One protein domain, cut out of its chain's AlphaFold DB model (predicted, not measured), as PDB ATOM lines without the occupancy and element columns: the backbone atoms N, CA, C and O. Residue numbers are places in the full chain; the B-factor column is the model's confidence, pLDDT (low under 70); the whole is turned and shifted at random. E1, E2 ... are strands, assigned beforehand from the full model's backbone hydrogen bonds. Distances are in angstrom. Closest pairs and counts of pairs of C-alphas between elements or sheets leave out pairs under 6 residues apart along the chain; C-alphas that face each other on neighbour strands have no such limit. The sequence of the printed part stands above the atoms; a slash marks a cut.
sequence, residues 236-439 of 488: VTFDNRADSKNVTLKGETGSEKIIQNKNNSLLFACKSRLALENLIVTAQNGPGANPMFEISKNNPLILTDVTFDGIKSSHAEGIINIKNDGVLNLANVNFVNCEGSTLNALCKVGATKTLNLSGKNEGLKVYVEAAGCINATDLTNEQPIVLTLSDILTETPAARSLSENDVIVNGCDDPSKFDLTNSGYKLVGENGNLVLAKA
ATOM      1  N   VAL A 236      99.943 100.182 161.079       97.25
ATOM      2  CA  VAL A 236     100.786  99.138 160.497       97.25
ATOM      3  C   VAL A 236     100.864  97.964 161.455       97.25
ATOM      4  O   VAL A 236     101.328  98.091 162.590       97.25
ATOM      5  N   THR A 237     100.457  96.791 160.977       96.81
ATOM      6  CA  THR A 237     100.559  95.541 161.733       96.81
ATOM      7  C   THR A 237     101.757  94.728 161.264       96.81
ATOM      8  O   THR A 237     101.913  94.441 160.080       96.81
ATOM      9  N   PHE A 238     102.603  94.326 162.209       96.94
ATOM     10  CA  PHE A 238     103.768  93.487 161.964       96.94
ATOM     11  C   PHE A 238     103.496  92.059 162.438       96.94
ATOM     12  O   PHE A 238     103.577  91.743 163.630       96.94
ATOM     13  N   ASP A 239     103.233  91.174 161.477       95.12
ATOM     14  CA  ASP A 239     103.079  89.732 161.713       95.12
ATOM     15  C   ASP A 239     104.417  89.008 161.891       95.12
ATOM     16  O   ASP A 239     104.468  87.851 162.309       95.12
ATOM     17  N   ASN A 240     105.524  89.679 161.567       94.81
ATOM     18  CA  ASN A 240     106.882  89.176 161.705       94.81
ATOM     19  C   ASN A 240     107.818  90.263 162.224       94.81
ATOM     20  O   ASN A 240     107.587  91.449 162.008       94.81
ATOM     21  N   ARG A 241     108.904  89.832 162.880       94.69
ATOM     22  CA  ARG A 241     110.018  90.719 163.221       94.69
ATOM     23  C   ARG A 241     110.528  91.399 161.954       94.69
ATOM     24  O   ARG A 241     110.829  90.705 160.982       94.69
ATOM     25  N   ALA A 242     110.728  92.709 162.018       94.75
ATOM     26  CA  ALA A 242     111.457  93.466 161.017       94.75
ATOM     27  C   ALA A 242     112.900  93.721 161.474       94.75
ATOM     28  O   ALA A 242     113.173  94.005 162.642       94.75
ATOM     29  N   ASP A 243     113.842  93.629 160.542       95.44
ATOM     30  CA  ASP A 243     115.163  94.214 160.740       95.44
ATOM     31  C   ASP A 243     115.062  95.696 160.320       95.44
ATOM     32  O   ASP A 243     114.501  96.018 159.267       95.44
ATOM     33  N   SER A 244     115.530  96.612 161.171       95.25
ATOM     34  CA  SER A 244     115.422  98.052 160.911       95.25
ATOM     35  C   SER A 244     116.214  98.458 159.668       95.25
ATOM     36  O   SER A 244     117.375  98.062 159.520       95.25
ATOM     37  N   LYS A 245     115.642  99.336 158.851       96.12
ATOM     38  CA  LYS A 245     116.382 100.174 157.906       96.12
ATOM     39  C   LYS A 245     116.754 101.496 158.570       96.12
ATOM     40  O   LYS A 245     116.093 101.888 159.525       96.12
ATOM     41  N   ASN A 246     117.773 102.174 158.036       97.62
ATOM     42  CA  ASN A 246     118.082 103.549 158.419       97.62
ATOM     43  C   ASN A 246     116.992 104.506 157.929       97.62
ATOM     44  O   ASN A 246     117.151 105.092 156.871       97.62
ATOM     45  N   VAL A 247     115.877 104.612 158.646       98.44
ATOM     46  CA  VAL A 247     114.725 105.448 158.275       98.44
ATOM     47  C   VAL A 247     114.054 106.028 159.517       98.44
ATOM     48  O   VAL A 247     114.256 105.540 160.636       98.44
ATOM     49  N   THR A 248     113.219 107.037 159.300       98.88
ATOM     50  CA  THR A 248     112.241 107.529 160.271       98.88
ATOM     51  C   THR A 248     110.854 107.007 159.893       98.88
ATOM     52  O   THR A 248     110.414 107.211 158.765       98.88
ATOM     53  N   LEU A 249     110.158 106.341 160.815       98.88
ATOM     54  CA  LEU A 249     108.730 106.027 160.689       98.88
ATOM     55  C   LEU A 249     107.940 107.040 161.514       98.88
ATOM     56  O   LEU A 249     108.186 107.164 162.714       98.88
ATOM     57  N   LYS A 250     107.003 107.752 160.891       98.81
ATOM     58  CA  LYS A 250     106.317 108.885 161.512       98.81
ATOM     59  C   LYS A 250     104.807 108.790 161.332       98.81
ATOM     60  O   LYS A 250     104.350 108.607 160.210       98.81
ATOM     61  N   GLY A 251     104.033 108.914 162.408       98.62
ATOM     62  CA  GLY A 251     102.579 109.049 162.294       98.62
ATOM     63  C   GLY A 251     102.196 110.446 161.805       98.62
ATOM     64  O   GLY A 251     102.801 111.445 162.212       98.62
ATOM     65  N   GLU A 252     101.220 110.527 160.904       97.38
ATOM     66  CA  GLU A 252     100.717 111.797 160.375       97.38
ATOM     67  C   GLU A 252     100.031 112.627 161.466       97.38
ATOM     68  O   GLU A 252     100.296 113.823 161.604       97.38
ATOM     69  N   THR A 253      99.183 111.992 162.277       96.56
ATOM     70  CA  THR A 253      98.353 112.668 163.282       96.56
ATOM     71  C   THR A 253      98.791 112.408 164.719       96.56
ATOM     72  O   THR A 253      98.351 113.119 165.622       96.56
ATOM     73  N   GLY A 254      99.632 111.398 164.955       95.50
ATOM     74  CA  GLY A 254      99.980 110.941 166.304       95.50
ATOM     75  C   GLY A 254      99.091 109.807 166.810       95.50
ATOM     76  O   GLY A 254      99.368 109.220 167.857       95.50
ATOM     77  N   SER A 255      98.022 109.482 166.078       97.12
ATOM     78  CA  SER A 255      97.093 108.402 166.426       97.12
ATOM     79  C   SER A 255      97.431 107.074 165.747       97.12
ATOM     80  O   SER A 255      96.890 106.025 166.118       97.12
ATOM     81  N   GLU A 256      98.334 107.102 164.766       98.50
ATOM     82  CA  GLU A 256      98.733 105.939 163.995       98.50
ATOM     83  C   GLU A 256      99.555 104.977 164.843       98.50
ATOM     84  O   GLU A 256     100.322 105.363 165.729       98.50
ATOM     85  N   LYS A 257      99.367 103.683 164.580       98.62
ATOM     86  CA  LYS A 257      99.896 102.614 165.418       98.62
ATOM     87  C   LYS A 257     100.869 101.755 164.646       98.62
ATOM     88  O   LYS A 257     100.559 101.304 163.550       98.62
ATOM     89  N   ILE A 258     101.977 101.418 165.286       98.56
ATOM     90  CA  ILE A 258     102.753 100.232 164.952       98.56
ATOM     91  C   ILE A 258     102.334  99.124 165.920       98.56
ATOM     92  O   ILE A 258     102.492  99.250 167.136       98.56
ATOM     93  N   ILE A 259     101.788  98.039 165.374       98.50
ATOM     94  CA  ILE A 259     101.161  96.956 166.131       98.50
ATOM     95  C   ILE A 259     101.977  95.681 165.962       98.50
ATOM     96  O   ILE A 259     102.050  95.101 164.878       98.50
ATOM     97  N   GLN A 260     102.552  95.184 167.053       97.75
ATOM     98  CA  GLN A 260     103.149  93.855 167.051       97.75
ATOM     99  C   GLN A 260     102.062  92.775 167.125       97.75
ATOM    100  O   GLN A 260     101.411  92.603 168.160       97.75
ATOM    101  N   ASN A 261     101.926  91.980 166.065       95.94
ATOM    102  CA  ASN A 261     100.996  90.850 166.026       95.94
ATOM    103  C   ASN A 261     101.697  89.487 166.122       95.94
ATOM    104  O   ASN A 261     101.048  88.449 166.194       95.94
ATOM    105  N   LYS A 262     103.029  89.440 166.205       94.56
ATOM    106  CA  LYS A 262     103.734  88.178 166.463       94.56
ATOM    107  C   LYS A 262     103.930  87.927 167.954       94.56
ATOM    108  O   LYS A 262     104.598  88.709 168.619       94.56
ATOM    109  N   ASN A 263     103.420  86.797 168.449       94.56
ATOM    110  CA  ASN A 263     103.672  86.340 169.817       94.56
ATOM    111  C   ASN A 263     105.153  85.983 170.022       94.56
ATOM    112  O   ASN A 263     105.771  85.355 169.157       94.56
ATOM    113  N   ASN A 264     105.680  86.310 171.201       95.81
ATOM    114  CA  ASN A 264     106.997  85.904 171.681       95.81
ATOM    115  C   ASN A 264     108.116  86.195 170.668       95.81
ATOM    116  O   ASN A 264     108.917  85.324 170.318       95.81
ATOM    117  N   SER A 265     108.128  87.417 170.145       95.69
ATOM    118  CA  SER A 265     109.097  87.860 169.152       95.69
ATOM    119  C   SER A 265     109.506  89.302 169.402       95.69
ATOM    120  O   SER A 265     108.859  90.022 170.157       95.69
ATOM    121  N   LEU A 266     110.573  89.726 168.737       96.00
ATOM    122  CA  LEU A 266     110.887  91.140 168.617       96.00
ATOM    123  C   LEU A 266     109.965  91.754 167.562       96.00
ATOM    124  O   LEU A 266     109.609  91.086 166.590       96.00
ATOM    125  N   LEU A 267     109.618  93.023 167.729       97.94
ATOM    126  CA  LEU A 267     109.029  93.821 166.663       97.94
ATOM    127  C   LEU A 267     110.145  94.294 165.726       97.94
ATOM    128  O   LEU A 267     110.129  93.960 164.543       97.94
ATOM    129  N   PHE A 268     111.170  94.951 166.284       97.75
ATOM    130  CA  PHE A 268     112.350  95.390 165.538       97.75
ATOM    131  C   PHE A 268     113.657  94.859 166.128       97.75
ATOM    132  O   PHE A 268     113.966  95.049 167.308       97.75
ATOM    133  N   ALA A 269     114.477  94.259 165.265       96.25
ATOM    134  CA  ALA A 269     115.913  94.162 165.488       96.25
ATOM    135  C   ALA A 269     116.585  95.392 164.859       96.25
ATOM    136  O   ALA A 269     116.685  95.490 163.634       96.25
ATOM    137  N   CYS A 270     117.046  96.324 165.692       95.75
ATOM    138  CA  CYS A 270     117.672  97.575 165.271       95.75
ATOM    139  C   CYS A 270     119.129  97.316 164.845       95.75
ATOM    140  O   CYS A 270     120.080  97.453 165.620       95.75
ATOM    141  N   LYS A 271     119.286  96.837 163.606       92.06
ATOM    142  CA  LYS A 271     120.571  96.581 162.930       92.06
ATOM    143  C   LYS A 271     121.071  97.783 162.119       92.06
ATOM    144  O   LYS A 271     122.118  97.708 161.483       92.06
ATOM    145  N   SER A 272     120.297  98.857 162.104       94.94
ATOM    146  CA  SER A 272     120.585 100.173 161.537       94.94
ATOM    147  C   SER A 272     119.904 101.214 162.425       94.94
ATOM    148  O   SER A 272     119.071 100.838 163.257       94.94
ATOM    149  N   ARG A 273     120.276 102.495 162.303       96.19
ATOM    150  CA  ARG A 273     119.538 103.588 162.958       96.19
ATOM    151  C   ARG A 273     118.039 103.406 162.690       96.19
ATOM    152  O   ARG A 273     117.670 103.093 161.571       96.19
ATOM    153  N   LEU A 274     117.190 103.590 163.687       98.31
ATOM    154  CA  LEU A 274     115.741 103.627 163.501       98.31
ATOM    155  C   LEU A 274     115.196 104.797 164.303       98.31
ATOM    156  O   LEU A 274     115.486 104.899 165.495       98.31
ATOM    157  N   ALA A 275     114.409 105.651 163.663       98.81
ATOM    158  CA  ALA A 275     113.650 106.681 164.352       98.81
ATOM    159  C   ALA A 275     112.152 106.382 164.268       98.81
ATOM    160  O   ALA A 275     111.660 106.002 163.205       98.81
ATOM    161  N   LEU A 276     111.445 106.538 165.384       98.94
ATOM    162  CA  LEU A 276     109.987 106.538 165.439       98.94
ATOM    163  C   LEU A 276     109.527 107.899 165.956       98.94
ATOM    164  O   LEU A 276     110.040 108.369 166.976       98.94
ATOM    165  N   GLU A 277     108.569 108.509 165.265       98.88
ATOM    166  CA  GLU A 277     108.102 109.860 165.569       98.88
ATOM    167  C   GLU A 277     106.578 109.953 165.569       98.88
ATOM    168  O   GLU A 277     105.929 109.383 164.693       98.88
ATOM    169  N   ASN A 278     106.013 110.699 166.524       98.81
ATOM    170  CA  ASN A 278     104.596 111.075 166.541       98.81
ATOM    171  C   ASN A 278     103.658 109.888 166.250       98.81
ATOM    172  O   ASN A 278     102.900 109.903 165.283       98.81
ATOM    173  N   LEU A 279     103.783 108.802 167.014       98.81
ATOM    174  CA  LEU A 279     103.001 107.582 166.799       98.81
ATOM    175  C   LEU A 279     102.849 106.762 168.079       98.81
ATOM    176  O   LEU A 279     103.513 106.994 169.093       98.81
ATOM    177  N   ILE A 280     101.992 105.748 168.014       98.88
ATOM    178  CA  ILE A 280     101.761 104.798 169.098       98.88
ATOM    179  C   ILE A 280     102.418 103.457 168.756       98.88
ATOM    180  O   ILE A 280     102.196 102.885 167.692       98.88
ATOM    181  N   VAL A 281     103.184 102.897 169.686       98.88
ATOM    182  CA  VAL A 281     103.662 101.514 169.628       98.88
ATOM    183  C   VAL A 281     102.827 100.671 170.581       98.88
ATOM    184  O   VAL A 281     102.685 100.991 171.760       98.88
ATOM    185  N   THR A 282     102.276  99.570 170.081       98.50
ATOM    186  CA  THR A 282     101.459  98.654 170.882       98.50
ATOM    187  C   THR A 282     101.639  97.213 170.421       98.50
ATOM    188  O   THR A 282     102.303  96.926 169.420       98.50
ATOM    189  N   ALA A 283     101.058  96.277 171.163       96.88
ATOM    190  CA  ALA A 283     101.134  94.871 170.835       96.88
ATOM    191  C   ALA A 283      99.781  94.183 170.995       96.88
ATOM    192  O   ALA A 283      99.142  94.264 172.039       96.88
ATOM    193  N   GLN A 284      99.384  93.446 169.960       94.69
ATOM    194  CA  GLN A 284      98.226  92.562 170.004       94.69
ATOM    195  C   GLN A 284      98.583  91.237 170.687       94.69
ATOM    196  O   GLN A 284      97.870  90.786 171.577       94.69
ATOM    197  N   ASN A 285      99.705  90.630 170.283       91.81
ATOM    198  CA  ASN A 285     100.169  89.351 170.834       91.81
ATOM    199  C   ASN A 285     101.376  89.490 171.776       91.81
ATOM    200  O   ASN A 285     101.649  88.577 172.553       91.81
ATOM    201  N   GLY A 286     102.061  90.637 171.754       90.06
ATOM    202  CA  GLY A 286     103.112  90.972 172.715       90.06
ATOM    203  C   GLY A 286     104.474  90.321 172.447       90.06
ATOM    204  O   GLY A 286     104.570  89.260 171.820       90.06
ATOM    205  N   PRO A 287     105.551  90.910 172.993       95.50
ATOM    206  CA  PRO A 287     106.897  90.381 172.820       95.50
ATOM    207  C   PRO A 287     107.178  89.177 173.739       95.50
ATOM    208  O   PRO A 287     108.133  88.433 173.513       95.50
ATOM    209  N   GLY A 288     106.322  88.913 174.737       94.69
ATOM    210  CA  GLY A 288     106.394  87.721 175.583       94.69
ATOM    211  C   GLY A 288     107.714  87.639 176.349       94.69
ATOM    212  O   GLY A 288     108.037  88.536 177.122       94.69
ATOM    213  N   ALA A 289     108.488  86.575 176.126       96.06
ATOM    214  CA  ALA A 289     109.810  86.391 176.729       96.06
ATOM    215  C   ALA A 289     110.946  87.094 175.967       96.06
ATOM    216  O   ALA A 289     112.103  86.998 176.372       96.06
ATOM    217  N   ASN A 290     110.637  87.790 174.874       96.56
ATOM    218  CA  ASN A 290     111.580  88.595 174.105       96.56
ATOM    219  C   ASN A 290     111.396  90.085 174.424       96.56
ATOM    220  O   ASN A 290     110.343  90.477 174.937       96.56
ATOM    221  N   PRO A 291     112.390  90.941 174.135       96.75
ATOM    222  CA  PRO A 291     112.161  92.378 174.088       96.75
ATOM    223  C   PRO A 291     111.355  92.730 172.828       96.75
ATOM    224  O   PRO A 291     111.385  91.999 171.838       96.75
ATOM    225  N   MET A 292     110.664  93.868 172.828       97.75
ATOM    226  CA  MET A 292     110.006  94.385 171.625       97.75
ATOM    227  C   MET A 292     111.022  95.028 170.670       97.75
ATOM    228  O   MET A 292     110.942  94.822 169.459       97.75
ATOM    229  N   PHE A 293     112.014  95.734 171.218       98.31
ATOM    230  CA  PHE A 293     113.132  96.311 170.471       98.31
ATOM    231  C   PHE A 293     114.461  95.725 170.944       98.31
ATOM    232  O   PHE A 293     114.716  95.653 172.145       98.31
ATOM    233  N   GLU A 294     115.337  95.356 170.013       97.44
ATOM    234  CA  GLU A 294     116.739  95.040 170.314       97.44
ATOM    235  C   GLU A 294     117.667  95.997 169.570       97.44
ATOM    236  O   GLU A 294     117.667  96.029 168.344       97.44
ATOM    237  N   ILE A 295     118.479  96.742 170.313       96.56
ATOM    238  CA  ILE A 295     119.428  97.737 169.807       96.56
ATOM    239  C   ILE A 295     120.827  97.136 169.823       96.56
ATOM    240  O   ILE A 295     121.229  96.550 170.827       96.56
ATOM    241  N   SER A 296     121.583  97.259 168.729       88.00
ATOM    242  CA  SER A 296     122.924  96.668 168.637       88.00
ATOM    243  C   SER A 296     123.902  97.500 167.805       88.00
ATOM    244  O   SER A 296     123.503  98.084 166.804       88.00
ATOM    245  N   LYS A 297     125.201  97.473 168.149       83.69
ATOM    246  CA  LYS A 297     126.320  97.956 167.310       83.69
ATOM    247  C   LYS A 297     126.241  99.440 166.924       83.69
ATOM    248  O   LYS A 297     126.275  99.753 165.736       83.69
ATOM    249  N   ASN A 298     126.095 100.334 167.902       79.88
ATOM    250  CA  ASN A 298     125.988 101.784 167.675       79.88
ATOM    251  C   ASN A 298     124.913 102.199 166.635       79.88
ATOM    252  O   ASN A 298     125.039 103.221 165.968       79.88
ATOM    253  N   ASN A 299     123.860 101.390 166.469       91.75
ATOM    254  CA  ASN A 299     122.699 101.705 165.641       91.75
ATOM    255  C   ASN A 299     121.602 102.268 166.547       91.75
ATOM    256  O   ASN A 299     120.922 101.476 167.202       91.75
ATOM    257  N   PRO A 300     121.461 103.597 166.667       95.88
ATOM    258  CA  PRO A 300     120.584 104.177 167.668       95.88
ATOM    259  C   PRO A 300     119.112 103.886 167.368       95.88
ATOM    260  O   PRO A 300     118.682 103.968 166.216       95.88
ATOM    261  N   LEU A 301     118.341 103.617 168.423       98.62
ATOM    262  CA  LEU A 301     116.891 103.801 168.399       98.62
ATOM    263  C   LEU A 301     116.593 105.213 168.905       98.62
ATOM    264  O   LEU A 301     117.071 105.605 169.974       98.62
ATOM    265  N   ILE A 302     115.838 105.973 168.125       98.81
ATOM    266  CA  ILE A 302     115.441 107.346 168.434       98.81
ATOM    267  C   ILE A 302     113.918 107.378 168.505       98.81
ATOM    268  O   ILE A 302     113.252 106.925 167.580       98.81
ATOM    269  N   LEU A 303     113.375 107.867 169.612       98.94
ATOM    270  CA  LEU A 303     111.940 107.928 169.858       98.94
ATOM    271  C   LEU A 303     111.574 109.366 170.223       98.94
ATOM    272  O   LEU A 303     112.058 109.864 171.242       98.94
ATOM    273  N   THR A 304     110.731 110.002 169.408       98.94
ATOM    274  CA  THR A 304     110.296 111.394 169.601       98.94
ATOM    275  C   THR A 304     108.775 111.483 169.556       98.94
ATOM    276  O   THR A 304     108.171 111.093 168.562       98.94
ATOM    277  N   ASP A 305     108.141 111.987 170.613       98.81
ATOM    278  CA  ASP A 305     106.673 112.101 170.695       98.81
ATOM    279  C   ASP A 305     105.967 110.744 170.470       98.81
ATOM    280  O   ASP A 305     104.975 110.623 169.751       98.81
ATOM    281  N   VAL A 306     106.518 109.681 171.064       98.94
ATOM    282  CA  VAL A 306     106.019 108.306 170.914       98.94
ATOM    283  C   VAL A 306     105.309 107.849 172.180       98.94
ATOM    284  O   VAL A 306     105.815 108.022 173.289       98.94
ATOM    285  N   THR A 307     104.169 107.177 172.026       98.88
ATOM    286  CA  THR A 307     103.494 106.494 173.142       98.88
ATOM    287  C   THR A 307     103.642 104.983 173.025       98.88
ATOM    288  O   THR A 307     103.307 104.402 172.002       98.88
ATOM    289  N   PHE A 308     104.095 104.326 174.087       98.88
ATOM    290  CA  PHE A 308     104.046 102.876 174.242       98.88
ATOM    291  C   PHE A 308     102.796 102.520 175.049       98.88
ATOM    292  O   PHE A 308     102.658 102.987 176.178       98.88
ATOM    293  N   ASP A 309     101.902 101.696 174.499       98.44
ATOM    294  CA  ASP A 309     100.632 101.342 175.145       98.44
ATOM    295  C   ASP A 309     100.462  99.826 175.305       98.44
ATOM    296  O   ASP A 309     100.406  99.075 174.324       98.44
ATOM    297  N   GLY A 310     100.365  99.384 176.562       97.25
ATOM    298  CA  GLY A 310      99.960  98.024 176.925       97.25
ATOM    299  C   GLY A 310     101.013  96.944 176.671       97.25
ATOM    300  O   GLY A 310     100.675  95.764 176.569       97.25
ATOM    301  N   ILE A 311     102.290  97.312 176.554       97.69
ATOM    302  CA  ILE A 311     103.352  96.371 176.186       97.69
ATOM    303  C   ILE A 311     103.976  95.736 177.423       97.69
ATOM    304  O   ILE A 311     104.467  96.418 178.322       97.69
ATOM    305  N   LYS A 312     104.025  94.402 177.433       96.00
ATOM    306  CA  LYS A 312     104.610  93.617 178.522       96.00
ATOM    307  C   LYS A 312     105.681  92.668 178.008       96.00
ATOM    308  O   LYS A 312     105.448  91.958 177.031       96.00
ATOM    309  N   SER A 313     106.828  92.620 178.680       96.50
ATOM    310  CA  SER A 313     107.900  91.663 178.389       96.50
ATOM    311  C   SER A 313     108.445  91.026 179.663       96.50
ATOM    312  O   SER A 313     108.764  91.720 180.625       96.50
ATOM    313  N   SER A 314     108.618  89.703 179.645       95.69
ATOM    314  CA  SER A 314     109.329  88.963 180.692       95.69
ATOM    315  C   SER A 314     110.838  88.842 180.430       95.69
ATOM    316  O   SER A 314     111.549  88.212 181.218       95.69
ATOM    317  N   HIS A 315     111.358  89.483 179.378       96.00
ATOM    318  CA  HIS A 315     112.787  89.507 179.079       96.00
ATOM    319  C   HIS A 315     113.575  90.279 180.152       96.00
ATOM    320  O   HIS A 315     113.151  91.333 180.628       96.00
ATOM    321  N   ALA A 316     114.759  89.778 180.519       93.81
ATOM    322  CA  ALA A 316     115.559  90.317 181.629       93.81
ATOM    323  C   ALA A 316     116.068  91.758 181.413       93.81
ATOM    324  O   ALA A 316     116.443  92.425 182.379       93.81
ATOM    325  N   GLU A 317     116.084  92.214 180.158       94.06
ATOM    326  CA  GLU A 317     116.485  93.570 179.746       94.06
ATOM    327  C   GLU A 317     115.292  94.533 179.597       94.06
ATOM    328  O   GLU A 317     115.499  95.699 179.283       94.06
ATOM    329  N   GLY A 318     114.060  94.062 179.824       96.19
ATOM    330  CA  GLY A 318     112.836  94.844 179.646       96.19
ATOM    331  C   GLY A 318     112.257  94.764 178.230       96.19
ATOM    332  O   GLY A 318     112.593  93.875 177.442       96.19
ATOM    333  N   ILE A 319     111.361  95.699 177.912       97.88
ATOM    334  CA  ILE A 319     110.716  95.810 176.596       97.88
ATOM    335  C   ILE A 319     111.674  96.349 175.522       97.88
ATOM    336  O   ILE A 319     111.485  96.056 174.340       97.88
ATOM    337  N   ILE A 320     112.718  97.090 175.914       98.25
ATOM    338  CA  ILE A 320     113.778  97.585 175.030       98.25
ATOM    339  C   ILE A 320     115.121  97.040 175.523       98.25
ATOM    340  O   ILE A 320     115.640  97.450 176.558       98.25
ATOM    341  N   ASN A 321     115.705  96.127 174.750       97.19
ATOM    342  CA  ASN A 321     117.021  95.563 175.016       97.19
ATOM    343  C   ASN A 321     118.114  96.397 174.338       97.19
ATOM    344  O   ASN A 321     118.227  96.397 173.111       97.19
ATOM    345  N   ILE A 322     118.954  97.052 175.136       95.75
ATOM    346  CA  ILE A 322     120.137  97.772 174.660       95.75
ATOM    347  C   ILE A 322     121.343  96.829 174.755       95.75
ATOM    348  O   ILE A 322     121.786  96.505 175.856       95.75
ATOM    349  N   LYS A 323     121.892  96.361 173.626       92.56
ATOM    350  CA  LYS A 323     123.061  95.460 173.616       92.56
ATOM    351  C   LYS A 323     124.347  96.217 173.352       92.56
ATOM    352  O   LYS A 323     124.393  97.087 172.490       92.56
ATOM    353  N   ASN A 324     125.419  95.756 173.997       88.06
ATOM    354  CA  ASN A 324     126.782  96.238 173.784       88.06
ATOM    355  C   ASN A 324     126.863  97.771 173.921       88.06
ATOM    356  O   ASN A 324     126.496  98.300 174.964       88.06
ATOM    357  N   ASP A 325     127.328  98.435 172.868       90.44
ATOM    358  CA  ASP A 325     127.467  99.873 172.633       90.44
ATOM    359  C   ASP A 325     126.198 100.526 172.046       90.44
ATOM    360  O   ASP A 325     126.263 101.515 171.321       90.44
ATOM    361  N   GLY A 326     125.028  99.927 172.284       93.50
ATOM    362  CA  GLY A 326     123.748 100.445 171.813       93.50
ATOM    363  C   GLY A 326     123.369 101.773 172.473       93.50
ATOM    364  O   GLY A 326     123.654 102.004 173.650       93.50
ATOM    365  N   VAL A 327     122.674 102.616 171.707       96.12
ATOM    366  CA  VAL A 327     122.221 103.943 172.137       96.12
ATOM    367  C   VAL A 327     120.704 104.033 171.999       96.12
ATOM    368  O   VAL A 327     120.157 103.772 170.926       96.12
ATOM    369  N   LEU A 328     120.032 104.408 173.084       98.50
ATOM    370  CA  LEU A 328     118.604 104.713 173.114       98.50
ATOM    371  C   LEU A 328     118.414 106.208 173.369       98.50
ATOM    372  O   LEU A 328     118.944 106.735 174.344       98.50
ATOM    373  N   ASN A 329     117.653 106.881 172.510       98.75
ATOM    374  CA  ASN A 329     117.329 108.299 172.649       98.75
ATOM    375  C   ASN A 329     115.822 108.448 172.827       98.75
ATOM    376  O   ASN A 329     115.067 107.983 171.972       98.75
ATOM    377  N   LEU A 330     115.405 109.081 173.922       98.88
ATOM    378  CA  LEU A 330     114.004 109.326 174.247       98.88
ATOM    379  C   LEU A 330     113.764 110.830 174.384       98.88
ATOM    380  O   LEU A 330     114.370 111.483 175.237       98.88
ATOM    381  N   ALA A 331     112.858 111.348 173.566       98.81
ATOM    382  CA  ALA A 331     112.332 112.699 173.654       98.81
ATOM    383  C   ALA A 331     110.803 112.630 173.697       98.81
ATOM    384  O   ALA A 331     110.177 112.121 172.772       98.81
ATOM    385  N   ASN A 332     110.192 113.131 174.770       98.75
ATOM    386  CA  ASN A 332     108.729 113.156 174.916       98.75
ATOM    387  C   ASN A 332     108.054 111.771 174.783       98.75
ATOM    388  O   ASN A 332     107.033 111.627 174.107       98.75
ATOM    389  N   VAL A 333     108.632 110.728 175.387       98.88
ATOM    390  CA  VAL A 333     108.111 109.358 175.271       98.88
ATOM    391  C   VAL A 333     107.213 109.001 176.451       98.88
ATOM    392  O   VAL A 333     107.618 109.101 177.605       98.88
ATOM    393  N   ASN A 334     106.003 108.521 176.178       98.50
ATOM    394  CA  ASN A 334     105.040 108.145 177.210       98.50
ATOM    395  C   ASN A 334     104.860 106.622 177.280       98.50
ATOM    396  O   ASN A 334     104.505 105.994 176.286       98.50
ATOM    397  N   PHE A 335     105.055 106.022 178.453       98.62
ATOM    398  CA  PHE A 335     104.850 104.593 178.690       98.62
ATOM    399  C   PHE A 335     103.573 104.357 179.500       98.62
ATOM    400  O   PHE A 335     103.533 104.524 180.718       98.62
ATOM    401  N   VAL A 336     102.525 103.898 178.820       98.12
ATOM    402  CA  VAL A 336     101.200 103.645 179.387       98.12
ATOM    403  C   VAL A 336     100.994 102.143 179.531       98.12
ATOM    404  O   VAL A 336     101.160 101.385 178.577       98.12
ATOM    405  N   ASN A 337     100.651 101.688 180.740       96.38
ATOM    406  CA  ASN A 337     100.379 100.272 181.034       96.38
ATOM    407  C   ASN A 337     101.495  99.305 180.577       96.38
ATOM    408  O   ASN A 337     101.227  98.144 180.261       96.38
ATOM    409  N   CYS A 338     102.739  99.787 180.531       97.81
ATOM    410  CA  CYS A 338     103.888  98.994 180.123       97.81
ATOM    411  C   CYS A 338     104.567  98.337 181.324       97.81
ATOM    412  O   CYS A 338     104.750  98.959 182.377       97.81
ATOM    413  N   GLU A 339     104.969  97.080 181.147       95.62
ATOM    414  CA  GLU A 339     105.635  96.298 182.185       95.62
ATOM    415  C   GLU A 339     106.854  95.552 181.638       95.62
ATOM    416  O   GLU A 339     106.803  94.869 180.612       95.62
ATOM    417  N   GLY A 340     107.964  95.673 182.356       92.50
ATOM    418  CA  GLY A 340     109.148  94.853 182.147       92.50
ATOM    419  C   GLY A 340     109.223  93.695 183.136       92.50
ATOM    420  O   GLY A 340     108.328  93.480 183.951       92.50
ATOM    421  N   SER A 341     110.335  92.965 183.095       85.94
ATOM    422  CA  SER A 341     110.552  91.799 183.953       85.94
ATOM    423  C   SER A 341     111.257  92.178 185.255       85.94
ATOM    424  O   SER A 341     110.618  92.420 186.280       85.94
ATOM    425  N   THR A 342     112.589  92.271 185.213       79.06
ATOM    426  CA  THR A 342     113.446  92.558 186.366       79.06
ATOM    427  C   THR A 342     113.051  93.892 186.987       79.06
ATOM    428  O   THR A 342     113.261  94.940 186.380       79.06
ATOM    429  N   LEU A 343     112.452  93.846 188.183       81.38
ATOM    430  CA  LEU A 343     112.011  95.027 188.939       81.38
ATOM    431  C   LEU A 343     111.084  95.950 188.123       81.38
ATOM    432  O   LEU A 343     111.014  97.151 188.363       81.38
ATOM    433  N   ASN A 344     110.356  95.371 187.159       86.94
ATOM    434  CA  ASN A 344     109.470  96.077 186.236       86.94
ATOM    435  C   ASN A 344     110.172  97.140 185.352       86.94
ATOM    436  O   ASN A 344     109.518  98.053 184.845       86.94
ATOM    437  N   ALA A 345     111.492  97.042 185.159       95.06
ATOM    438  CA  ALA A 345     112.251  97.973 184.326       95.06
ATOM    439  C   ALA A 345     111.957  97.771 182.830       95.06
ATOM    440  O   ALA A 345     111.992  96.651 182.317       95.06
ATOM    441  N   LEU A 346     111.697  98.869 182.119       98.12
ATOM    442  CA  LEU A 346     111.371  98.869 180.690       98.12
ATOM    443  C   LEU A 346     112.619  98.754 179.812       98.12
ATOM    444  O   LEU A 346     112.548  98.203 178.712       98.12
ATOM    445  N   CYS A 347     113.755  99.228 180.312       97.56
ATOM    446  CA  CYS A 347     115.063  99.032 179.709       97.56
ATOM    447  C   CYS A 347     116.143  98.892 180.786       97.56
ATOM    448  O   CYS A 347     115.941  99.211 181.966       97.56
ATOM    449  N   LYS A 348     117.312  98.421 180.354       95.44
ATOM    450  CA  LYS A 348     118.501  98.280 181.187       95.44
ATOM    451  C   LYS A 348     119.706  98.976 180.563       95.44
ATOM    452  O   LYS A 348     120.010  98.756 179.390       95.44
ATOM    453  N   VAL A 349     120.432  99.736 181.377       94.38
ATOM    454  CA  VAL A 349     121.669 100.442 181.013       94.38
ATOM    455  C   VAL A 349     122.845  99.963 181.865       94.38
ATOM    456  O   VAL A 349     122.667  99.428 182.956       94.38
ATOM    457  N   GLY A 350     124.062 100.122 181.350       90.88
ATOM    458  CA  GLY A 350     125.297  99.656 181.980       90.88
ATOM    459  C   GLY A 350     126.516 100.249 181.276       90.88
ATOM    460  O   GLY A 350     126.358 101.042 180.360       90.88
ATOM    461  N   ALA A 351     127.729  99.845 181.659       88.12
ATOM    462  CA  ALA A 351     128.973 100.565 181.328       88.12
ATOM    463  C   ALA A 351     129.234 100.852 179.833       88.12
ATOM    464  O   ALA A 351     130.023 101.733 179.512       88.12
ATOM    465  N   THR A 352     128.624 100.096 178.918       89.12
ATOM    466  CA  THR A 352     128.759 100.305 177.468       89.12
ATOM    467  C   THR A 352     127.481 100.808 176.804       89.12
ATOM    468  O   THR A 352     127.516 101.139 175.633       89.12
ATOM    469  N   LYS A 353     126.350 100.833 177.512       92.44
ATOM    470  CA  LYS A 353     125.019 101.126 176.967       92.44
ATOM    471  C   LYS A 353     124.656 102.568 177.303       92.44
ATOM    472  O   LYS A 353     124.782 102.945 178.465       92.44
ATOM    473  N   THR A 354     124.133 103.325 176.345       94.12
ATOM    474  CA  THR A 354     123.794 104.741 176.564       94.12
ATOM    475  C   THR A 354     122.292 104.977 176.480       94.12
ATOM    476  O   THR A 354     121.646 104.546 175.522       94.12
ATOM    477  N   LEU A 355     121.755 105.709 177.457       98.31
ATOM    478  CA  LEU A 355     120.407 106.267 177.439       98.31
ATOM    479  C   LEU A 355     120.482 107.794 177.448       98.31
ATOM    480  O   LEU A 355     121.014 108.383 178.383       98.31
ATOM    481  N   ASN A 356     119.918 108.421 176.423       98.62
ATOM    482  CA  ASN A 356     119.787 109.868 176.324       98.62
ATOM    483  C   ASN A 356     118.319 110.258 176.517       98.62
ATOM    484  O   ASN A 356     117.438 109.678 175.878       98.62
ATOM    485  N   LEU A 357     118.070 111.230 177.390       98.88
ATOM    486  CA  LEU A 357     116.743 111.681 177.793       98.88
ATOM    487  C   LEU A 357     116.601 113.187 177.574       98.88
ATOM    488  O   LEU A 357     117.430 113.968 178.044       98.88
ATOM    489  N   SER A 358     115.506 113.589 176.940       98.75
ATOM    490  CA  SER A 358     115.065 114.982 176.900       98.75
ATOM    491  C   SER A 358     113.546 115.106 176.952       98.75
ATOM    492  O   SER A 358     112.814 114.151 176.677       98.75
ATOM    493  N   GLY A 359     113.048 116.275 177.354       98.56
ATOM    494  CA  GLY A 359     111.613 116.535 177.414       98.56
ATOM    495  C   GLY A 359     110.859 115.625 178.394       98.56
ATOM    496  O   GLY A 359     111.345 115.322 179.490       98.56
ATOM    497  N   LYS A 360     109.640 115.218 178.021       98.31
ATOM    498  CA  LYS A 360     108.671 114.563 178.920       98.31
ATOM    499  C   LYS A 360     108.643 113.035 178.757       98.31
ATOM    500  O   LYS A 360     107.929 112.520 177.906       98.31
ATOM    501  N   ASN A 361     109.388 112.307 179.596       98.56
ATOM    502  CA  ASN A 361     109.496 110.838 179.525       98.56
ATOM    503  C   ASN A 361     108.687 110.110 180.617       98.56
ATOM    504  O   ASN A 361     109.245 109.575 181.575       98.56
ATOM    505  N   GLU A 362     107.362 110.122 180.490       97.81
ATOM    506  CA  GLU A 362     106.432 109.621 181.511       97.81
ATOM    507  C   GLU A 362     106.377 108.091 181.588       97.81
ATOM    508  O   GLU A 362     106.404 107.390 180.576       97.81
ATOM    509  N   GLY A 363     106.260 107.557 182.807       97.81
ATOM    510  CA  GLY A 363     106.124 106.115 183.050       97.81
ATOM    511  C   GLY A 363     107.397 105.291 182.808       97.81
ATOM    512  O   GLY A 363     107.372 104.066 182.970       97.81
ATOM    513  N   LEU A 364     108.513 105.937 182.451       98.56
ATOM    514  CA  LEU A 364     109.793 105.280 182.224       98.56
ATOM    515  C   LEU A 364     110.352 104.680 183.525       98.56
ATOM    516  O   LEU A 364     110.432 105.342 184.561       98.56
ATOM    517  N   LYS A 365     110.782 103.416 183.442       98.31
ATOM    518  CA  LYS A 365     111.453 102.675 184.519       98.31
ATOM    519  C   LYS A 365     112.745 102.072 183.984       98.31
ATOM    520  O   LYS A 365     112.697 101.347 182.987       98.31
ATOM    521  N   VAL A 366     113.872 102.325 184.639       98.12
ATOM    522  CA  VAL A 366     115.206 101.942 184.154       98.12
ATOM    523  C   VAL A 366     115.959 101.145 185.213       98.12
ATOM    524  O   VAL A 366     116.019 101.546 186.376       98.12
ATOM    525  N   TYR A 367     116.571 100.031 184.804       96.31
ATOM    526  CA  TYR A 367     117.552  99.317 185.623       96.31
ATOM    527  C   TYR A 367     118.973  99.746 185.246       96.31
ATOM    528  O   TYR A 367     119.329  99.724 184.065       96.31
ATOM    529  N   VAL A 368     119.786 100.121 186.230       95.00
ATOM    530  CA  VAL A 368     121.099 100.750 186.024       95.00
ATOM    531  C   VAL A 368     122.202  99.881 186.625       95.00
ATOM    532  O   VAL A 368     122.238  99.668 187.833       95.00
ATOM    533  N   GLU A 369     123.112  99.388 185.784       92.12
ATOM    534  CA  GLU A 369     124.220  98.501 186.183       92.12
ATOM    535  C   GLU A 369     125.569  99.217 186.344       92.12
ATOM    536  O   GLU A 369     126.544  98.608 186.780       92.12
ATOM    537  N   ALA A 370     125.683 100.475 185.912       91.50
ATOM    538  CA  ALA A 370     126.927 101.236 185.987       91.50
ATOM    539  C   ALA A 370     126.662 102.744 185.991       91.50
ATOM    540  O   ALA A 370     125.649 103.199 185.463       91.50
ATOM    541  N   ALA A 371     127.593 103.510 186.551       91.44
ATOM    542  CA  ALA A 371     127.546 104.967 186.577       91.44
ATOM    543  C   ALA A 371     127.716 105.574 185.171       91.44
ATOM    544  O   ALA A 371     128.262 104.938 184.266       91.44
ATOM    545  N   GLY A 372     127.260 106.816 184.997       87.75
ATOM    546  CA  GLY A 372     127.524 107.644 183.817       87.75
ATOM    547  C   GLY A 372     126.878 107.178 182.508       87.75
ATOM    548  O   GLY A 372     127.280 107.642 181.445       87.75
ATOM    549  N   CYS A 373     125.904 106.264 182.555       92.56
ATOM    550  CA  CYS A 373     125.260 105.698 181.362       92.56
ATOM    551  C   CYS A 373     123.946 106.392 180.954       92.56
ATOM    552  O   CYS A 373     123.385 106.076 179.900       92.56
ATOM    553  N   ILE A 374     123.465 107.336 181.769       98.19
ATOM    554  CA  ILE A 374     122.275 108.146 181.499       98.19
ATOM    555  C   ILE A 374     122.709 109.596 181.296       98.19
ATOM    556  O   ILE A 374     123.347 110.184 182.167       98.19
ATOM    557  N   ASN A 375     122.322 110.179 180.166       98.50
ATOM    558  CA  ASN A 375     122.471 111.601 179.885       98.50
ATOM    559  C   ASN A 375     121.084 112.230 179.825       98.50
ATOM    560  O   ASN A 375     120.210 111.731 179.118       98.50
ATOM    561  N   ALA A 376     120.884 113.317 180.554       98.50
ATOM    562  CA  ALA A 376     119.635 114.054 180.600       98.50
ATOM    563  C   ALA A 376     119.871 115.508 180.190       98.50
ATOM    564  O   ALA A 376     120.898 116.100 180.511       98.50
ATOM    565  N   THR A 377     118.930 116.094 179.457       97.31
ATOM    566  CA  THR A 377     118.953 117.517 179.095       97.31
ATOM    567  C   THR A 377     117.518 118.009 178.969       97.31
ATOM    568  O   THR A 377     116.692 117.319 178.382       97.31
ATOM    569  N   ASP A 378     117.205 119.180 179.528       96.19
ATOM    570  CA  ASP A 378     115.888 119.825 179.403       96.19
ATOM    571  C   ASP A 378     114.698 118.901 179.745       96.19
ATOM    572  O   ASP A 378     113.730 118.780 178.989       96.19
ATOM    573  N   LEU A 379     114.774 118.202 180.884       98.38
ATOM    574  CA  LEU A 379     113.707 117.305 181.335       98.38
ATOM    575  C   LEU A 379     112.464 118.074 181.799       98.38
ATOM    576  O   LEU A 379     112.526 118.944 182.670       98.38
ATOM    577  N   THR A 380     111.309 117.681 181.266       97.69
ATOM    578  CA  THR A 380     110.004 118.303 181.545       97.69
ATOM    579  C   THR A 380     108.962 117.309 182.060       97.69
ATOM    580  O   THR A 380     107.781 117.644 182.130       97.69
ATOM    581  N   ASN A 381     109.379 116.103 182.459       97.31
ATOM    582  CA  ASN A 381     108.489 115.131 183.086       97.31
ATOM    583  C   ASN A 381     107.832 115.696 184.357       97.31
ATOM    584  O   ASN A 381     108.458 116.408 185.153       97.31
ATOM    585  N   GLU A 382     106.549 115.378 184.494       95.12
ATOM    586  CA  GLU A 382     105.683 115.708 185.621       95.12
ATOM    587  C   GLU A 382     105.722 114.601 186.673       95.12
ATOM    588  O   GLU A 382     105.697 114.908 187.865       95.12
ATOM    589  N   GLN A 383     105.800 113.327 186.260       96.50
ATOM    590  CA  GLN A 383     106.119 112.227 187.171       96.50
ATOM    591  C   GLN A 383     107.609 111.889 187.098       96.50
ATOM    592  O   GLN A 383     108.175 111.858 186.001       96.50
ATOM    593  N   PRO A 384     108.267 111.615 188.236       98.19
ATOM    594  CA  PRO A 384     109.668 111.225 188.236       98.19
ATOM    595  C   PRO A 384     109.918 109.946 187.423       98.19
ATOM    596  O   PRO A 384     109.141 108.991 187.478       98.19
ATOM    597  N   ILE A 385     111.036 109.910 186.700       98.62
ATOM    598  CA  ILE A 385     111.531 108.703 186.033       98.62
ATOM    599  C   ILE A 385     112.055 107.746 187.102       98.62
ATOM    600  O   ILE A 385     112.885 108.124 187.927       98.62
ATOM    601  N   VAL A 386     111.606 106.493 187.086       98.19
ATOM    602  CA  VAL A 386     111.984 105.526 188.123       98.19
ATOM    603  C   VAL A 386     113.311 104.865 187.769       98.19
ATOM    604  O   VAL A 386     113.435 104.210 186.733       98.19
ATOM    605  N   LEU A 387     114.287 104.971 188.664       97.69
ATOM    606  CA  LEU A 387     115.584 104.316 188.568       97.69
ATOM    607  C   LEU A 387     115.709 103.230 189.634       97.69
ATOM    608  O   LEU A 387     115.392 103.425 190.807       97.69
ATOM    609  N   THR A 388     116.210 102.072 189.218       95.44
ATOM    610  CA  THR A 388     116.622 101.003 190.126       95.44
ATOM    611  C   THR A 388     118.050 100.603 189.808       95.44
ATOM    612  O   THR A 388     118.350 100.152 188.705       95.44
ATOM    613  N   LEU A 389     118.937 100.788 190.770       93.25
ATOM    614  CA  LEU A 389     120.351 100.478 190.648       93.25
ATOM    615  C   LEU A 389     120.595  99.005 190.989       93.25
ATOM    616  O   LEU A 389     119.927  98.453 191.871       93.25
ATOM    617  N   SER A 390     121.569  98.385 190.322       89.69
ATOM    618  CA  SER A 390     122.145  97.105 190.749       89.69
ATOM    619  C   SER A 390     122.803  97.217 192.129       89.69
ATOM    620  O   SER A 390     122.874  98.307 192.692       89.69
ATOM    621  N   ASP A 391     123.307  96.101 192.668       82.25
ATOM    622  CA  ASP A 391     123.939  96.059 193.994       82.25
ATOM    623  C   ASP A 391     124.910  97.235 194.216       82.25
ATOM    624  O   ASP A 391     125.876  97.430 193.469       82.25
ATOM    625  N   ILE A 392     124.617  98.022 195.255       77.12
ATOM    626  CA  ILE A 392     125.423  99.163 195.690       77.12
ATOM    627  C   ILE A 392     126.355  98.645 196.779       77.12
ATOM    628  O   ILE A 392     125.898  98.261 197.861       77.12
ATOM    629  N   LEU A 393     127.653  98.583 196.493       67.06
ATOM    630  CA  LEU A 393     128.622  98.068 197.455       67.06
ATOM    631  C   LEU A 393     129.049  99.167 198.425       67.06
ATOM    632  O   LEU A 393     129.368 100.284 198.027       67.06
ATOM    633  N   THR A 394     129.107  98.819 199.709       61.22
ATOM    634  CA  THR A 394     129.594  99.705 200.775       61.22
ATOM    635  C   THR A 394     131.082  99.512 201.081       61.22
ATOM    636  O   THR A 394     131.630 100.287 201.855       61.22
ATOM    637  N   GLU A 395     131.743  98.503 200.493       57.81
ATOM    638  CA  GLU A 395     133.192  98.261 200.596       57.81
ATOM    639  C   GLU A 395     133.781  97.738 199.267       57.81
ATOM    640  O   GLU A 395     133.059  97.194 198.435       57.81
ATOM    641  N   THR A 396     135.092  97.956 199.082       49.59
ATOM    642  CA  THR A 396     135.922  97.842 197.854       49.59
ATOM    643  C   THR A 396     135.395  96.919 196.728       49.59
ATOM    644  O   THR A 396     135.105  95.749 196.985       49.59
ATOM    645  N   PRO A 397     135.346  97.373 195.454       52.88
ATOM    646  CA  PRO A 397     134.452  96.797 194.455       52.88
ATOM    647  C   PRO A 397     134.977  95.516 193.795       52.88
ATOM    648  O   PRO A 397     136.110  95.453 193.315       52.88
ATOM    649  N   ALA A 398     134.086  94.536 193.628       47.94
ATOM    650  CA  ALA A 398     134.141  93.668 192.456       47.94
ATOM    651  C   ALA A 398     133.754  94.495 191.214       47.94
ATOM    652  O   ALA A 398     132.913  95.395 191.292       47.94
ATOM    653  N   ALA A 399     134.376  94.215 190.066       45.75
ATOM    654  CA  ALA A 399     134.119  94.933 188.820       45.75
ATOM    655  C   ALA A 399     132.609  95.005 188.505       45.75
ATOM    656  O   ALA A 399     131.947  93.968 188.511       45.75
ATOM    657  N   ARG A 400     132.116  96.209 188.153       54.53
ATOM    658  CA  ARG A 400     130.714  96.562 187.799       54.53
ATOM    659  C   ARG A 400     129.754  96.903 188.951       54.53
ATOM    660  O   ARG A 400     128.549  96.798 188.761       54.53
ATOM    661  N   SER A 401     130.252  97.320 190.111       66.44
ATOM    662  CA  SER A 401     129.386  97.739 191.225       66.44
ATOM    663  C   SER A 401     129.266  99.261 191.304       66.44
ATOM    664  O   SER A 401     130.246  99.952 191.034       66.44
ATOM    665  N   LEU A 402     128.085  99.756 191.679       86.00
ATOM    666  CA  LEU A 402     127.826 101.172 191.949       86.00
ATOM    667  C   LEU A 402     128.247 101.521 193.382       86.00
ATOM    668  O   LEU A 402     128.147 100.686 194.287       86.00
ATOM    669  N   SER A 403     128.711 102.749 193.580       87.19
ATOM    670  CA  SER A 403     129.240 103.263 194.840       87.19
ATOM    671  C   SER A 403     128.792 104.699 195.108       87.19
ATOM    672  O   SER A 403     128.336 105.416 194.219       87.19
ATOM    673  N   GLU A 404     128.881 105.118 196.367       88.31
ATOM    674  CA  GLU A 404     128.605 106.502 196.745       88.31
ATOM    675  C   GLU A 404     129.522 107.482 195.997       88.31
ATOM    676  O   GLU A 404     130.700 107.203 195.775       88.31
ATOM    677  N   ASN A 405     128.980 108.650 195.655       89.44
ATOM    678  CA  ASN A 405     129.586 109.691 194.822       89.44
ATOM    679  C   ASN A 405     129.684 109.367 193.322       89.44
ATOM    680  O   ASN A 405     130.176 110.193 192.551       89.44
ATOM    681  N   ASP A 406     129.175 108.218 192.874       92.75
ATOM    682  CA  ASP A 406     129.045 107.953 191.445       92.75
ATOM    683  C   ASP A 406     128.013 108.887 190.803       92.75
ATOM    684  O   ASP A 406     126.897 109.058 191.304       92.75
ATOM    685  N   VAL A 407     128.361 109.442 189.641       95.31
ATOM    686  CA  VAL A 407     127.416 110.175 188.793       95.31
ATOM    687  C   VAL A 407     126.463 109.176 188.144       95.31
ATOM    688  O   VAL A 407     126.863 108.367 187.305       95.31
ATOM    689  N   ILE A 408     125.189 109.227 188.521       96.31
ATOM    690  CA  ILE A 408     124.154 108.332 187.992       96.31
ATOM    691  C   ILE A 408     123.510 108.925 186.742       96.31
ATOM    692  O   ILE A 408     123.292 108.205 185.767       96.31
ATOM    693  N   VAL A 409     123.243 110.234 186.753       98.06
ATOM    694  CA  VAL A 409     122.666 110.961 185.617       98.06
ATOM    695  C   VAL A 409     123.539 112.166 185.303       98.06
ATOM    696  O   VAL A 409     123.738 113.029 186.156       98.06
ATOM    697  N   ASN A 410     124.038 112.238 184.072       98.12
ATOM    698  CA  ASN A 410     124.773 113.397 183.582       98.12
ATOM    699  C   ASN A 410     123.804 114.488 183.097       98.12
ATOM    700  O   ASN A 410     122.795 114.165 182.467       98.12
ATOM    701  N   GLY A 411     124.140 115.764 183.305       97.81
ATOM    702  CA  GLY A 411     123.446 116.904 182.680       97.81
ATOM    703  C   GLY A 411     122.101 117.305 183.304       97.81
ATOM    704  O   GLY A 411     121.382 118.131 182.746       97.81
ATOM    705  N   CYS A 412     121.756 116.743 184.460       96.88
ATOM    706  CA  CYS A 412     120.606 117.136 185.267       96.88
ATOM    707  C   CYS A 412     121.032 117.158 186.732       96.88
ATOM    708  O   CYS A 412     121.691 116.222 187.159       96.88
ATOM    709  N   ASP A 413     120.655 118.184 187.491       96.44
ATOM    710  CA  ASP A 413     120.921 118.320 188.930       96.44
ATOM    711  C   ASP A 413     119.637 118.457 189.770       96.44
ATOM    712  O   ASP A 413     119.708 118.635 190.984       96.44
ATOM    713  N   ASP A 414     118.463 118.329 189.144       97.06
ATOM    714  CA  ASP A 414     117.160 118.343 189.808       97.06
ATOM    715  C   ASP A 414     116.738 116.909 190.190       97.06
ATOM    716  O   ASP A 414     116.228 116.164 189.342       97.06
ATOM    717  N   PRO A 415     116.902 116.488 191.461       96.38
ATOM    718  CA  PRO A 415     116.544 115.140 191.884       96.38
ATOM    719  C   PRO A 415     115.036 114.881 191.817       96.38
ATOM    720  O   PRO A 415     114.641 113.724 191.801       96.38
ATOM    721  N   SER A 416     114.179 115.911 191.733       96.69
ATOM    722  CA  SER A 416     112.725 115.718 191.620       96.69
ATOM    723  C   SER A 416     112.305 115.080 190.294       96.69
ATOM    724  O   SER A 416     111.194 114.561 190.181       96.69
ATOM    725  N   LYS A 417     113.196 115.069 189.295       98.31
ATOM    726  CA  LYS A 417     112.960 114.415 188.002       98.31
ATOM    727  C   LYS A 417     113.089 112.900 188.048       98.31
ATOM    728  O   LYS A 417     112.654 112.250 187.096       98.31
ATOM    729  N   PHE A 418     113.629 112.340 189.131       98.25
ATOM    730  CA  PHE A 418     113.903 110.914 189.264       98.25
ATOM    731  C   PHE A 418     113.436 110.368 190.615       98.25
ATOM    732  O   PHE A 418     113.552 111.027 191.643       98.25
ATOM    733  N   ASP A 419     112.941 109.135 190.615       97.00
ATOM    734  CA  ASP A 419     112.655 108.377 191.832       97.00
ATOM    735  C   ASP A 419     113.620 107.196 191.928       97.00
ATOM    736  O   ASP A 419     113.761 106.420 190.981       97.00
ATOM    737  N   LEU A 420     114.307 107.069 193.061       96.06
ATOM    738  CA  LEU A 420     115.290 106.018 193.297       96.06
ATOM    739  C   LEU A 420     114.689 104.954 194.215       96.06
ATOM    740  O   LEU A 420     114.391 105.218 195.378       96.06
ATOM    741  N   THR A 421     114.577 103.721 193.726       95.31
ATOM    742  CA  THR A 421     113.938 102.634 194.490       95.31
ATOM    743  C   THR A 421     114.856 102.004 195.545       95.31
ATOM    744  O   THR A 421     114.386 101.323 196.465       95.31
ATOM    745  N   ASN A 422     116.173 102.211 195.439       92.44
ATOM    746  CA  ASN A 422     117.171 101.625 196.329       92.44
ATOM    747  C   ASN A 422     117.072 102.223 197.741       92.44
ATOM    748  O   ASN A 422     117.508 103.341 198.009       92.44
ATOM    749  N   SER A 423     116.530 101.436 198.674       90.94
ATOM    750  CA  SER A 423     116.393 101.832 200.079       90.94
ATOM    751  C   SER A 423     117.741 102.204 200.703       90.94
ATOM    752  O   SER A 423     118.728 101.491 200.540       90.94
ATOM    753  N   GLY A 424     117.764 103.296 201.470       91.00
ATOM    754  CA  GLY A 424     118.976 103.782 202.135       91.00
ATOM    755  C   GLY A 424     119.863 104.680 201.271       91.00
ATOM    756  O   GLY A 424     120.890 105.135 201.766       91.00
ATOM    757  N   TYR A 425     119.452 104.985 200.039       93.12
ATOM    758  CA  TYR A 425     120.153 105.885 199.125       93.12
ATOM    759  C   TYR A 425     119.213 106.952 198.556       93.12
ATOM    760  O   TYR A 425     117.992 106.840 198.650       93.12
ATOM    761  N   LYS A 426     119.797 108.006 197.987       94.75
ATOM    762  CA  LYS A 426     119.107 109.086 197.273       94.75
ATOM    763  C   LYS A 426     119.991 109.631 196.149       94.75
ATOM    764  O   LYS A 426     121.198 109.396 196.139       94.75
ATOM    765  N   LEU A 427     119.386 110.398 195.248       95.81
ATOM    766  CA  LEU A 427     120.106 111.221 194.278       95.81
ATOM    767  C   LEU A 427     120.234 112.651 194.806       95.81
ATOM    768  O   LEU A 427     119.292 113.186 195.398       95.81
ATOM    769  N   VAL A 428     121.399 113.257 194.604       95.94
ATOM    770  CA  VAL A 428     121.694 114.641 194.992       95.94
ATOM    771  C   VAL A 428     122.268 115.377 193.788       95.94
ATOM    772  O   VAL A 428     123.100 114.826 193.071       95.94
ATOM    773  N   GLY A 429     121.810 116.607 193.561       96.12
ATOM    774  CA  GLY A 429     122.364 117.487 192.536       96.12
ATOM    775  C   GLY A 429     123.761 117.970 192.911       96.12
ATOM    776  O   GLY A 429     123.945 118.553 193.978       96.12
ATOM    777  N   GLU A 430     124.738 117.748 192.036       95.75
ATOM    778  CA  GLU A 430     126.115 118.203 192.204       95.75
ATOM    779  C   GLU A 430     126.771 118.487 190.842       95.75
ATOM    780  O   GLU A 430     126.812 117.634 189.954       95.75
ATOM    781  N   ASN A 431     127.313 119.700 190.678       94.12
ATOM    782  CA  ASN A 431     128.040 120.132 189.476       94.12
ATOM    783  C   ASN A 431     127.274 119.890 188.154       94.12
ATOM    784  O   ASN A 431     127.871 119.482 187.157       94.12
ATOM    785  N   GLY A 432     125.955 120.123 188.145       95.94
ATOM    786  CA  GLY A 432     125.092 119.907 186.974       95.94
ATOM    787  C   GLY A 432     124.743 118.439 186.692       95.94
ATOM    788  O   GLY A 432     124.274 118.132 185.598       95.94
ATOM    789  N   ASN A 433     124.991 117.530 187.641       97.94
ATOM    790  CA  ASN A 433     124.707 116.096 187.537       97.94
ATOM    791  C   ASN A 433     123.945 115.587 188.772       97.94
ATOM    792  O   ASN A 433     123.913 116.258 189.803       97.94
ATOM    793  N   LEU A 434     123.383 114.377 188.694       97.75
ATOM    794  CA  LEU A 434     122.839 113.666 189.850       97.75
ATOM    795  C   LEU A 434     123.805 112.578 190.291       97.75
ATOM    796  O   LEU A 434     124.135 111.659 189.536       97.75
ATOM    797  N   VAL A 435     124.204 112.677 191.550       96.12
ATOM    798  CA  VAL A 435     125.181 111.819 192.207       96.12
ATOM    799  C   VAL A 435     124.486 110.932 193.241       96.12
ATOM    800  O   VAL A 435     123.533 111.354 193.902       96.12
ATOM    801  N   LEU A 436     124.939 109.683 193.368       94.88
ATOM    802  CA  LEU A 436     124.448 108.745 194.378       94.88
ATOM    803  C   LEU A 436     124.980 109.111 195.768       94.88
ATOM    804  O   LEU A 436     126.190 109.160 195.971       94.88
ATOM    805  N   ALA A 437     124.085 109.274 196.740       92.00
ATOM    806  CA  ALA A 437     124.433 109.536 198.137       92.00
ATOM    807  C   ALA A 437     123.639 108.638 199.090       92.00
ATOM    808  O   ALA A 437     122.535 108.180 198.771       92.00
ATOM    809  N   LYS A 438     124.158 108.418 200.300       89.56
ATOM    810  CA  LYS A 438     123.407 107.718 201.345       89.56
ATOM    811  C   LYS A 438     122.232 108.560 201.857       89.56
ATOM    812  O   LYS A 438     122.308 109.778 202.048       89.56
ATOM    813  N   ALA A 439     121.104 107.907 202.120       82.19
ATOM    814  CA  ALA A 439     119.955 108.549 202.743       82.19
ATOM    815  C   ALA A 439     120.301 108.931 204.194       82.19
ATOM    816  O   ALA A 439     120.601 108.070 205.020       82.19
TER     817      ALA A 439
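AT A GLANCE: This is residues 236 to 439 of the 488 residues of an uncharacterized protein of Porphyromonadaceae bacterium (UniProt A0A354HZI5). The chain is wound in stacked turns, a solenoid whose strands line up turn upon turn, mostly parallel. A branched sheet of twelve strands bends round two sides of it, with E5 and E7 each turning the corner, while the small sheets E4 E6 E8 and E11 E13 E15 E17 make a third wall; at one end the hairpin E18 and E19 finishes the stack, and residues 393 to 401 loop out. The printed part has 204 residues with no named helix and nineteen named strands, E1 to E19 in order along the chain; the class is all strand, with under half of the residues, 91 of 204, in named elements. The small sheets are all parallel, and the branched sheet is mixed. The whole is compact, with a radius of gyration of the C-alphas of 16.5 A, and elongated, spanning 50 by 32 by 28 A.

HOW THE PARTS SIT: Begin in the branched sheet, twisted, with E5, residues 274 to 283, which bends by 107 degrees at residue 278, and E7, residues 301 to 309, which bends by 97 degrees at residue 305. They are parallel neighbours at 22 degrees; look for N 276 and O 302, 2.9 A apart and within hydrogen-bond range, as are the N and O pairs that follow. On the other side of E5 from E7 lie two parallel strands: E2, residues 247 to 251, with N 249 and O 275 at 2.8 A, and E3, residues 257 to 260, with N 258 and O 280 at 2.8 A. E1, residues 236 to 238, is parallel to E3, with N 238 and O 259 at 2.8 A. On the other side of E7 from E5 lie E9, residues 327 to 331, with N 303 and O 329 at 2.9 A, and E10, residues 334 to 336, with N 308 and O 334 at 2.8 A, both parallel to E7; E9 runs on into E10 at 89 degrees. From E9 go on through parallel neighbours: E12, residues 354 to 359, with N 330 and O 356 at 2.9 A; E14, residues 374 to 379, with N 357 and O 375 at 2.8 A; E16, residues 407 to 410, with N 410 and O 374 at 2.9 A. E19, residues 433 to 438, is antiparallel to E16, with N 408 and O 434 at 2.8 A, and forms a hairpin with E18, residues 425 to 430, with N 428 and O 435 at 2.9 A. Now find E4, residues 268 to 270, E6, residues 293 to 295, and E8, residues 320 to 322, with N 270 and O 294 at 2.7 A and N 295 and O 321 at 2.8 A. The other small sheet holds E11, residues 347 to 349, E13, residues 365 to 368, E15, residues 385 to 389, and E17, residues 418 to 420, with N 349 and O 367 at 2.9 A, N 366 and O 386 at 2.9 A and N 387 and O 419 at 2.8 A. The closest C-alphas of E8 and E11, those of Ile 320 and Cys 347, are 5.1 A apart.

IN THESE COORDINATES: Find C-alpha 236, where E1 begins, at (100.786, 99.138, 160.497). E5 runs 18.5 A from C-alpha 274 at (115.741, 103.627, 163.501); E7 measures 17.8 A, E12 17.0 A and E18 15.3 A. E19 runs 16.2 A to C-alpha 438 at (123.407, 107.718, 201.345).

THE WHOLE: The two C-alphas farthest apart, those of Glu 252 and Glu 395, are 53.4 A apart. The printed part has no cut. The link from E15 to E16, residues 390 to 406, is long. The mean pLDDT of the printed part is 93.6; residues 393 to 401 are under 70.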